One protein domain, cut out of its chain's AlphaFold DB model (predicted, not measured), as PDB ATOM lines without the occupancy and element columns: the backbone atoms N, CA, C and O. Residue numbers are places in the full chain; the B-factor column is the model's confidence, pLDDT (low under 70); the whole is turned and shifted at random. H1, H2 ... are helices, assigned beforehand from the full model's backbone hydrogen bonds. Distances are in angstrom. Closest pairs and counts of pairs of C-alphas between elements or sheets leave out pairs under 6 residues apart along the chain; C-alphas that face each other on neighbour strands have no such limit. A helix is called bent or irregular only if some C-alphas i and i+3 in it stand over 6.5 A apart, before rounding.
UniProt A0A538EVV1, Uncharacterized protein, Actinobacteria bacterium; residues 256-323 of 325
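AT A GLANCE: This is residues 256 to 323 of the 325 residues of an uncharacterized protein of Actinobacteria bacterium (UniProt A0A538EVV1). Four helices stand round an open, loosely packed ring in the order H4, H1, H2, H5, with the short H3 set across one end; H1 and H2 run side by side in opposite directions, and H4 and H5 are apart. At the end away from H3, the long link from H1 to H2 loops out through Thr 270. The printed part has 68 residues with five named helices, H1 to H5 in order along it, and no named strand; the class is all helix. The whole is compact, with a radius of gyration of the C-alphas of 11.0 A, and its C-alphas span 30 by 22 by 21 A.

HOW THE PARTS SIT: H1, residues 256 to 265, and H2, residues 277 to 288, are close but not clearly touching: their closest C-alphas, those of Ala 259 and Leu 283, are 6.4 A apart. They run opposite ways at a shallow tilt of 6 degrees. H2 is irregular, C-alphas 278 and 281 being 7.0 A apart, and its line is a rough one. H3, residues 293 to 298, is close to H2 but not clearly touching it, with a steep tilt of 60 degrees; the closest C-alphas, of Leu 286 and Ala 295, are 5.9 A apart. H4, residues 301 to 310, only just touches H3, with 3 pairs of C-alphas within 8 A, and only at the corner by their link; the two are about perpendicular at 88 degrees, and the closest C-alphas, of Leu 298 and Leu 304, are 4.8 A apart. H4 also only just touches H1, with 3 such pairs, the closest being the C-alphas of Gln 265 and Val 308 at 7.5 A; they run the same way at a shallow tilt of 32 degrees. H5, residues 318 to 322, touches H2 at residues 278 to 282 alone, the closest C-alphas being those of Trp 279 and Pro 318 at 6.2 A. H1 and H5 are apart, as are H2 and H4. Every O i to N i+4 pair is within hydrogen-bond range in H1, H3 and H4; H2 has 6 of 8, and H5 has 0 of 1 but 2 of 2 O i to N i+3 pairs.

IN THESE COORDINATES: H1 begins at C-alpha 256, (-26.370, -39.605, 31.851), and is 14.3 A long. H2, the longest helix, is 17.6 A long and ends at C-alpha 288, (-27.927, -50.317, 37.838). H4 is 14.3 A long. H3 and H5 are shorter, and H5 ends at C-alpha 322, (-36.552, -45.711, 45.869).

THE WHOLE: The two C-alphas farthest apart are those of Thr 270 and Pro 293, at 30.8 A. The printed part has no cut. The link from H1 to H2, 11 residues, is long; H2 to H3 and H3 to H4 are tight links, and H4 to H5 is short. The mean pLDDT of the printed part is 85.4, and residue 273 alone is under 70.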
ATOM      1  N   GLU A 256     -27.520 -40.497  31.793       85.88
ATOM      2  CA  GLU A 256     -26.370 -39.605  31.851       85.88
ATOM      3  C   GLU A 256     -26.808 -38.137  31.944       85.88
ATOM      4  O   GLU A 256     -26.262 -37.370  32.736       85.88
ATOM      5  N   GLN A 257     -27.832 -37.738  31.181       85.00
ATOM      6  CA  GLN A 257     -28.402 -36.389  31.267       85.00
ATOM      7  C   GLN A 257     -29.105 -36.150  32.609       85.00
ATOM      8  O   GLN A 257     -28.965 -35.064  33.172       85.00
ATOM      9  N   VAL A 258     -29.824 -37.148  33.133       86.44
ATOM     10  CA  VAL A 258     -30.460 -37.080  34.459       86.44
ATOM     11  C   VAL A 258     -29.401 -36.934  35.556       86.44
ATOM     12  O   VAL A 258     -29.499 -36.035  36.388       86.44
ATOM     13  N   ALA A 259     -28.347 -37.751  35.528       86.62
ATOM     14  CA  ALA A 259     -27.257 -37.700  36.498       86.62
ATOM     15  C   ALA A 259     -26.499 -36.367  36.447       86.62
ATOM     16  O   ALA A 259     -26.258 -35.743  37.484       86.62
ATOM     17  N   ALA A 260     -26.188 -35.879  35.242       84.50
ATOM     18  CA  ALA A 260     -25.572 -34.570  35.049       84.50
ATOM     19  C   ALA A 260     -26.464 -33.434  35.572       84.50
ATOM     20  O   ALA A 260     -25.963 -32.470  36.150       84.50
ATOM     21  N   TRP A 261     -27.786 -33.548  35.402       82.62
ATOM     22  CA  TRP A 261     -28.744 -32.578  35.931       82.62
ATOM     23  C   TRP A 261     -28.758 -32.552  37.463       82.62
ATOM     24  O   TRP A 261     -28.702 -31.477  38.057       82.62
ATOM     25  N   LEU A 262     -28.802 -33.716  38.112       86.44
ATOM     26  CA  LEU A 262     -28.805 -33.811  39.576       86.44
ATOM     27  C   LEU A 262     -27.494 -33.301  40.182       86.44
ATOM     28  O   LEU A 262     -27.527 -32.517  41.124       86.44
ATOM     29  N   THR A 263     -26.358 -33.665  39.583       86.44
ATOM     30  CA  THR A 263     -25.025 -33.178  39.985       86.44
ATOM     31  C   THR A 263     -24.943 -31.656  39.920       86.44
ATOM     32  O   THR A 263     -24.380 -31.012  40.798       86.44
ATOM     33  N   TYR A 264     -25.548 -31.065  38.890       83.12
ATOM     34  CA  TYR A 264     -25.595 -29.619  38.749       83.12
ATOM     35  C   TYR A 264     -26.439 -28.932  39.829       83.12
ATOM     36  O   TYR A 264     -26.068 -27.875  40.330       83.12
ATOM     37  N   GLN A 265     -27.595 -29.514  40.152       82.19
ATOM     38  CA  GLN A 265     -28.561 -28.916  41.075       82.19
ATOM     39  C   GLN A 265     -28.168 -29.076  42.542       82.19
ATOM     40  O   GLN A 265     -28.532 -28.231  43.357       82.19
ATOM     41  N   PHE A 266     -27.424 -30.134  42.858       86.19
ATOM     42  CA  PHE A 266     -26.999 -30.490  44.207       86.19
ATOM     43  C   PHE A 266     -25.483 -30.716  44.239       86.19
ATOM     44  O   PHE A 266     -25.042 -31.854  44.416       86.19
ATOM     45  N   PRO A 267     -24.668 -29.675  43.997       86.25
ATOM     46  CA  PRO A 267     -23.229 -29.837  43.860       86.25
ATOM     47  C   PRO A 267     -22.566 -30.149  45.206       86.25
ATOM     48  O   PRO A 267     -22.751 -29.428  46.183       86.25
ATOM     49  N   ASP A 268     -21.708 -31.167  45.229       85.38
ATOM     50  CA  ASP A 268     -20.754 -31.413  46.317       85.38
ATOM     51  C   ASP A 268     -19.339 -31.505  45.728       85.38
ATOM     52  O   ASP A 268     -18.933 -32.560  45.237       85.38
ATOM     53  N   PRO A 269     -18.561 -30.410  45.750       78.94
ATOM     54  CA  PRO A 269     -17.237 -30.381  45.137       78.94
ATOM     55  C   PRO A 269     -16.204 -31.220  45.901       78.94
ATOM     56  O   PRO A 269     -15.083 -31.380  45.421       78.94
ATOM     57  N   THR A 270     -16.535 -31.732  47.092       78.88
ATOM     58  CA  THR A 270     -15.567 -32.405  47.964       78.88
ATOM     59  C   THR A 270     -15.359 -33.879  47.619       78.88
ATOM     60  O   THR A 270     -14.338 -34.452  48.005       78.88
ATOM     61  N   LYS A 271     -16.294 -34.510  46.891       74.88
ATOM     62  CA  LYS A 271     -16.270 -35.952  46.596       74.88
ATOM     63  C   LYS A 271     -16.728 -36.248  45.162       74.88
ATOM     64  O   LYS A 271     -17.755 -35.719  44.744       74.88
ATOM     65  N   PRO A 272     -16.054 -37.140  44.411       72.38
ATOM     66  CA  PRO A 272     -16.612 -37.695  43.175       72.38
ATOM     67  C   PRO A 272     -17.922 -38.447  43.487       72.38
ATOM     68  O   PRO A 272     -17.954 -39.164  44.490       72.38
ATOM     69  N   PRO A 273     -18.995 -38.323  42.680       69.31
ATOM     70  CA  PRO A 273     -19.082 -37.725  41.342       69.31
ATOM     71  C   PRO A 273     -19.445 -36.224  41.313       69.31
ATOM     72  O   PRO A 273     -19.842 -35.720  40.266       69.31
ATOM     73  N   GLY A 274     -19.297 -35.494  42.420       81.56
ATOM     74  CA  GLY A 274     -19.555 -34.052  42.474       81.56
ATOM     75  C   GLY A 274     -20.968 -33.680  42.928       81.56
ATOM     76  O   GLY A 274     -21.409 -32.562  42.668       81.56
ATOM     77  N   VAL A 275     -21.696 -34.611  43.552       85.94
ATOM     78  CA  VAL A 275     -23.099 -34.462  43.975       85.94
ATOM     79  C   VAL A 275     -23.245 -34.713  45.474       85.94
ATOM     80  O   VAL A 275     -22.541 -35.560  46.028       85.94
ATOM     81  N   GLU A 276     -24.180 -34.015  46.119       89.44
ATOM     82  CA  GLU A 276     -24.524 -34.219  47.528       89.44
ATOM     83  C   GLU A 276     -24.732 -35.707  47.856       89.44
ATOM     84  O   GLU A 276     -25.433 -36.435  47.147       89.44
ATOM     85  N   HIS A 277     -24.165 -36.149  48.984       89.00
ATOM     86  CA  HIS A 277     -24.119 -37.561  49.380       89.00
ATOM     87  C   HIS A 277     -25.492 -38.261  49.374       89.00
ATOM     88  O   HIS A 277     -25.591 -39.428  48.995       89.00
ATOM     89  N   ARG A 278     -26.562 -37.535  49.724       90.31
ATOM     90  CA  ARG A 278     -27.948 -38.036  49.747       90.31
ATOM     91  C   ARG A 278     -28.491 -38.486  48.382       90.31
ATOM     92  O   ARG A 278     -29.434 -39.260  48.331       90.31
ATOM     93  N   TRP A 279     -27.893 -38.047  47.273       90.88
ATOM     94  CA  TRP A 279     -28.305 -38.444  45.920       90.88
ATOM     95  C   TRP A 279     -27.544 -39.655  45.372       90.88
ATOM     96  O   TRP A 279     -27.926 -40.199  44.334       90.88
ATOM     97  N   LEU A 280     -26.484 -40.106  46.049       89.25
ATOM     98  CA  LEU A 280     -25.625 -41.180  45.543       89.25
ATOM     99  C   LEU A 280     -26.376 -42.496  45.360       89.25
ATOM    100  O   LEU A 280     -26.151 -43.189  44.369       89.25
ATOM    101  N   ARG A 281     -27.286 -42.838  46.278       89.81
ATOM    102  CA  ARG A 281     -28.081 -44.069  46.183       89.81
ATOM    103  C   ARG A 281     -29.028 -44.041  44.989       89.81
ATOM    104  O   ARG A 281     -29.075 -45.014  44.245       89.81
ATOM    105  N   VAL A 282     -29.695 -42.912  44.755       90.56
ATOM    106  CA  VAL A 282     -30.563 -42.707  43.585       90.56
ATOM    107  C   VAL A 282     -29.765 -42.822  42.285       90.56
ATOM    108  O   VAL A 282     -30.174 -43.547  41.383       90.56
ATOM    109  N   LEU A 283     -28.600 -42.170  42.185       89.69
ATOM    110  CA  LEU A 283     -27.747 -42.279  40.996       89.69
ATOM    111  C   LEU A 283     -27.214 -43.700  40.780       89.69
ATOM    112  O   LEU A 283     -27.157 -44.162  39.644       89.69
ATOM    113  N   THR A 284     -26.857 -44.398  41.861       89.81
ATOM    114  CA  THR A 284     -26.402 -45.794  41.800       89.81
ATOM    115  C   THR A 284     -27.519 -46.705  41.297       89.81
ATOM    116  O   THR A 284     -27.282 -47.516  40.407       89.81
ATOM    117  N   HIS A 285     -28.745 -46.533  41.805       89.44
ATOM    118  CA  HIS A 285     -29.920 -47.281  41.348       89.44
ATOM    119  C   HIS A 285     -30.234 -47.009  39.876       89.44
ATOM    120  O   HIS A 285     -30.404 -47.949  39.115       89.44
ATOM    121  N   LEU A 286     -30.212 -45.744  39.440       88.69
ATOM    122  CA  LEU A 286     -30.424 -45.381  38.031       88.69
ATOM    123  C   LEU A 286     -29.354 -45.955  37.091       88.69
ATOM    124  O   LEU A 286     -29.654 -46.255  35.937       88.69
ATOM    125  N   GLY A 287     -28.111 -46.080  37.565       86.25
ATOM    126  CA  GLY A 287     -27.028 -46.715  36.814       86.25
ATOM    127  C   GLY A 287     -27.158 -48.240  36.737       86.25
ATOM    128  O   GLY A 287     -26.772 -48.827  35.730       86.25
ATOM    129  N   ALA A 288     -27.707 -48.873  37.778       88.31
ATOM    130  CA  ALA A 288     -27.927 -50.317  37.838       88.31
ATOM    131  C   ALA A 288     -29.191 -50.759  37.078       88.31
ATOM    132  O   ALA A 288     -29.153 -51.764  36.372       88.31
ATOM    133  N   ASP A 289     -30.284 -49.998  37.186       85.06
ATOM    134  CA  ASP A 289     -31.547 -50.227  36.484       85.06
ATOM    135  C   ASP A 289     -32.014 -48.961  35.742       85.06
ATOM    136  O   ASP A 289     -32.872 -48.193  36.183       85.06
ATOM    137  N   GLY A 290     -31.450 -48.756  34.548       80.88
ATOM    138  CA  GLY A 290     -31.784 -47.629  33.669       80.88
ATOM    139  C   GLY A 290     -33.147 -47.736  32.966       80.88
ATOM    140  O   GLY A 290     -33.507 -46.849  32.180       80.88
ATOM    141  N   THR A 291     -33.899 -48.813  33.214       83.44
ATOM    142  CA  THR A 291     -35.215 -49.086  32.608       83.44
ATOM    143  C   THR A 291     -36.346 -49.231  33.621       83.44
ATOM    144  O   THR A 291     -37.506 -49.245  33.209       83.44
ATOM    145  N   GLY A 292     -36.030 -49.280  34.916       86.12
ATOM    146  CA  GLY A 292     -36.999 -49.379  35.999       86.12
ATOM    147  C   GLY A 292     -38.015 -48.226  36.045       86.12
ATOM    148  O   GLY A 292     -37.893 -47.227  35.314       86.12
ATOM    149  N   PRO A 293     -39.049 -48.330  36.896       87.94
ATOM    150  CA  PRO A 293     -40.114 -47.331  36.970       87.94
ATOM    151  C   PRO A 293     -39.591 -45.935  37.356       87.94
ATOM    152  O   PRO A 293     -39.993 -44.942  36.736       87.94
ATOM    153  N   LEU A 294     -38.632 -45.844  38.284       87.44
ATOM    154  CA  LEU A 294     -37.967 -44.593  38.652       87.44
ATOM    155  C   LEU A 294     -37.195 -43.983  37.479       87.44
ATOM    156  O   LEU A 294     -37.336 -42.787  37.205       87.44
ATOM    157  N   ALA A 295     -36.424 -44.793  36.753       87.00
ATOM    158  CA  ALA A 295     -35.700 -44.347  35.568       87.00
ATOM    159  C   ALA A 295     -36.670 -43.827  34.500       87.00
ATOM    160  O   ALA A 295     -36.515 -42.713  34.002       87.00
ATOM    161  N   THR A 296     -37.735 -44.569  34.200       87.38
ATOM    162  CA  THR A 296     -38.763 -44.151  33.236       87.38
ATOM    163  C   THR A 296     -39.413 -42.820  33.634       87.38
ATOM    164  O   THR A 296     -39.615 -41.954  32.779       87.38
ATOM    165  N   ARG A 297     -39.678 -42.614  34.931       87.69
ATOM    166  CA  ARG A 297     -40.237 -41.363  35.462       87.69
ATOM    167  C   ARG A 297     -39.255 -40.195  35.330       87.69
ATOM    168  O   ARG A 297     -39.611 -39.172  34.750       87.69
ATOM    169  N   LEU A 298     -38.019 -40.343  35.811       87.50
ATOM    170  CA  LEU A 298     -37.012 -39.269  35.820       87.50
ATOM    171  C   LEU A 298     -36.470 -38.921  34.428       87.50
ATOM    172  O   LEU A 298     -35.942 -37.830  34.222       87.50
ATOM    173  N   ARG A 299     -36.657 -39.799  33.438       87.19
ATOM    174  CA  ARG A 299     -36.359 -39.489  32.033       87.19
ATOM    175  C   ARG A 299     -37.353 -38.497  31.409       87.19
ATOM    176  O   ARG A 299     -37.101 -38.000  30.310       87.19
ATOM    177  N   SER A 300     -38.451 -38.163  32.096       84.94
ATOM    178  CA  SER A 300     -39.321 -37.032  31.758       84.94
ATOM    179  C   SER A 300     -38.771 -35.728  32.358       84.94
ATOM    180  O   SER A 300     -38.684 -35.617  33.582       84.94
ATOM    181  N   PRO A 301     -38.463 -34.697  31.543       83.25
ATOM    182  CA  PRO A 301     -37.953 -33.418  32.040       83.25
ATOM    183  C   PRO A 301     -38.837 -32.753  33.103       83.25
ATOM    184  O   PRO A 301     -38.324 -32.125  34.027       83.25
ATOM    185  N   LEU A 302     -40.166 -32.868  32.976       81.19
ATOM    186  CA  LEU A 302     -41.095 -32.306  33.957       81.19
ATOM    187  C   LEU A 302     -40.999 -33.023  35.303       81.19
ATOM    188  O   LEU A 302     -40.934 -32.359  36.330       81.19
ATOM    189  N   GLU A 303     -40.996 -34.354  35.297       83.62
ATOM    190  CA  GLU A 303     -40.939 -35.131  36.535       83.62
ATOM    191  C   GLU A 303     -39.585 -34.954  37.222       83.62
ATOM    192  O   GLU A 303     -39.553 -34.699  38.420       83.62
ATOM    193  N   LEU A 304     -38.484 -34.927  36.463       85.19
ATOM    194  CA  LEU A 304     -37.163 -34.598  37.001       85.19
ATOM    195  C   LEU A 304     -37.133 -33.214  37.663       85.19
ATOM    196  O   LEU A 304     -36.632 -33.070  38.776       85.19
ATOM    197  N   ALA A 305     -37.689 -32.191  37.007       80.00
ATOM    198  CA  ALA A 305     -37.764 -30.849  37.582       80.00
ATOM    199  C   ALA A 305     -38.609 -30.819  38.866       80.00
ATOM    200  O   ALA A 305     -38.217 -30.176  39.836       80.00
ATOM    201  N   ARG A 306     -39.738 -31.539  38.898       82.12
ATOM    202  CA  ARG A 306     -40.586 -31.653  40.095       82.12
ATOM    203  C   ARG A 306     -39.837 -32.316  41.242       82.12
ATOM    204  O   ARG A 306     -39.834 -31.762  42.334       82.12
ATOM    205  N   THR A 307     -39.162 -33.433  40.978       86.50
ATOM    206  CA  THR A 307     -38.311 -34.120  41.953       86.50
ATOM    207  C   THR A 307     -37.272 -33.160  42.529       86.50
ATOM    208  O   THR A 307     -37.197 -32.997  43.742       86.50
ATOM    209  N   VAL A 308     -36.533 -32.435  41.688       85.12
ATOM    210  CA  VAL A 308     -35.533 -31.467  42.167       85.12
ATOM    211  C   VAL A 308     -36.155 -30.371  43.037       85.12
ATOM    212  O   VAL A 308     -35.580 -30.012  44.060       85.12
ATOM    213  N   THR A 309     -37.327 -29.850  42.668       82.81
ATOM    214  CA  THR A 309     -38.028 -28.845  43.481       82.81
ATOM    215  C   THR A 309     -38.476 -29.411  44.829       82.81
ATOM    216  O   THR A 309     -38.322 -28.732  45.842       82.81
ATOM    217  N   THR A 310     -38.989 -30.644  44.866       87.25
ATOM    218  CA  THR A 310     -39.407 -31.321  46.104       87.25
ATOM    219  C   THR A 310     -38.233 -31.542  47.055       87.25
ATOM    220  O   THR A 310     -38.354 -31.246  48.239       87.25
ATOM    221  N   TYR A 311     -37.088 -31.993  46.541       88.00
ATOM    222  CA  TYR A 311     -35.902 -32.308  47.349       88.00
ATOM    223  C   TYR A 311     -34.920 -31.133  47.489       88.00
ATOM    224  O   TYR A 311     -33.749 -31.304  47.843       88.00
ATOM    225  N   ARG A 312     -35.377 -29.910  47.190       85.56
ATOM    226  CA  ARG A 312     -34.533 -28.710  47.232       85.56
ATOM    227  C   ARG A 312     -34.067 -28.373  48.645       85.56
ATOM    228  O   ARG A 312     -32.954 -27.885  48.808       85.56
ATOM    229  N   ASP A 313     -34.910 -28.622  49.642       85.50
ATOM    230  CA  ASP A 313     -34.558 -28.455  51.050       85.50
ATOM    231  C   ASP A 313     -33.558 -29.554  51.469       85.50
ATOM    232  O   ASP A 313     -33.859 -30.740  51.279       85.50
ATOM    233  N   PRO A 314     -32.382 -29.209  52.028       84.50
ATOM    234  CA  PRO A 314     -31.412 -30.177  52.541       84.50
ATOM    235  C   PRO A 314     -31.970 -31.168  53.575       84.50
ATOM    236  O   PRO A 314     -31.410 -32.251  53.720       84.50
ATOM    237  N   ALA A 315     -33.060 -30.830  54.273       87.00
ATOM    238  CA  ALA A 315     -33.697 -31.698  55.266       87.00
ATOM    239  C   ALA A 315     -34.495 -32.870  54.660       87.00
ATOM    240  O   ALA A 315     -34.929 -33.760  55.389       87.00
ATOM    241  N   THR A 316     -34.716 -32.876  53.343       89.56
ATOM    242  CA  THR A 316     -35.442 -33.951  52.644       89.56
ATOM    243  C   THR A 316     -34.530 -35.120  52.267       89.56
ATOM    244  O   THR A 316     -33.338 -34.926  52.004       89.56
ATOM    245  N   ASP A 317     -35.112 -36.325  52.194       90.00
ATOM    246  CA  ASP A 317     -34.419 -37.586  51.903       90.00
ATOM    247  C   ASP A 317     -34.776 -38.138  50.501       90.00
ATOM    248  O   ASP A 317     -35.851 -38.714  50.318       90.00
ATOM    249  N   PRO A 318     -33.896 -37.996  49.487       89.69
ATOM    250  CA  PRO A 318     -34.118 -38.524  48.140       89.69
ATOM    251  C   PRO A 318     -34.311 -40.043  48.072       89.69
ATOM    252  O   PRO A 318     -34.860 -40.524  47.078       89.69
ATOM    253  N   ASP A 319     -33.911 -40.802  49.098       88.81
ATOM    254  CA  ASP A 319     -34.127 -42.253  49.142       88.81
ATOM    255  C   ASP A 319     -35.617 -42.623  49.175       88.81
ATOM    256  O   ASP A 319     -35.977 -43.743  48.811       88.81
ATOM    257  N   ASP A 320     -36.498 -41.689  49.542       88.19
ATOM    258  CA  ASP A 320     -37.952 -41.839  49.426       88.19
ATOM    259  C   ASP A 320     -38.384 -42.236  48.001       88.19
ATOM    260  O   ASP A 320     -39.344 -42.989  47.830       88.19
ATOM    261  N   LEU A 321     -37.651 -41.787  46.973       86.88
ATOM    262  CA  LEU A 321     -37.911 -42.125  45.568       86.88
ATOM    263  C   LEU A 321     -37.730 -43.613  45.267       86.88
ATOM    264  O   LEU A 321     -38.377 -44.123  44.357       86.88
ATOM    265  N   LEU A 322     -36.857 -44.288  46.020       86.12
ATOM    266  CA  LEU A 322     -36.552 -45.711  45.869       86.12
ATOM    267  C   LEU A 322     -37.566 -46.600  46.600       86.12
ATOM    268  O   LEU A 322     -37.635 -47.791  46.332       86.12
ATOM    269  N   ARG A 323     -38.341 -46.047  47.546       78.44
ATOM    270  CA  ARG A 323     -39.329 -46.805  48.339       78.44
ATOM    271  C   ARG A 323     -40.672 -46.983  47.622       78.44
ATOM    272  O   ARG A 323     -41.511 -47.740  48.098       78.44
TER     273      ARG A 323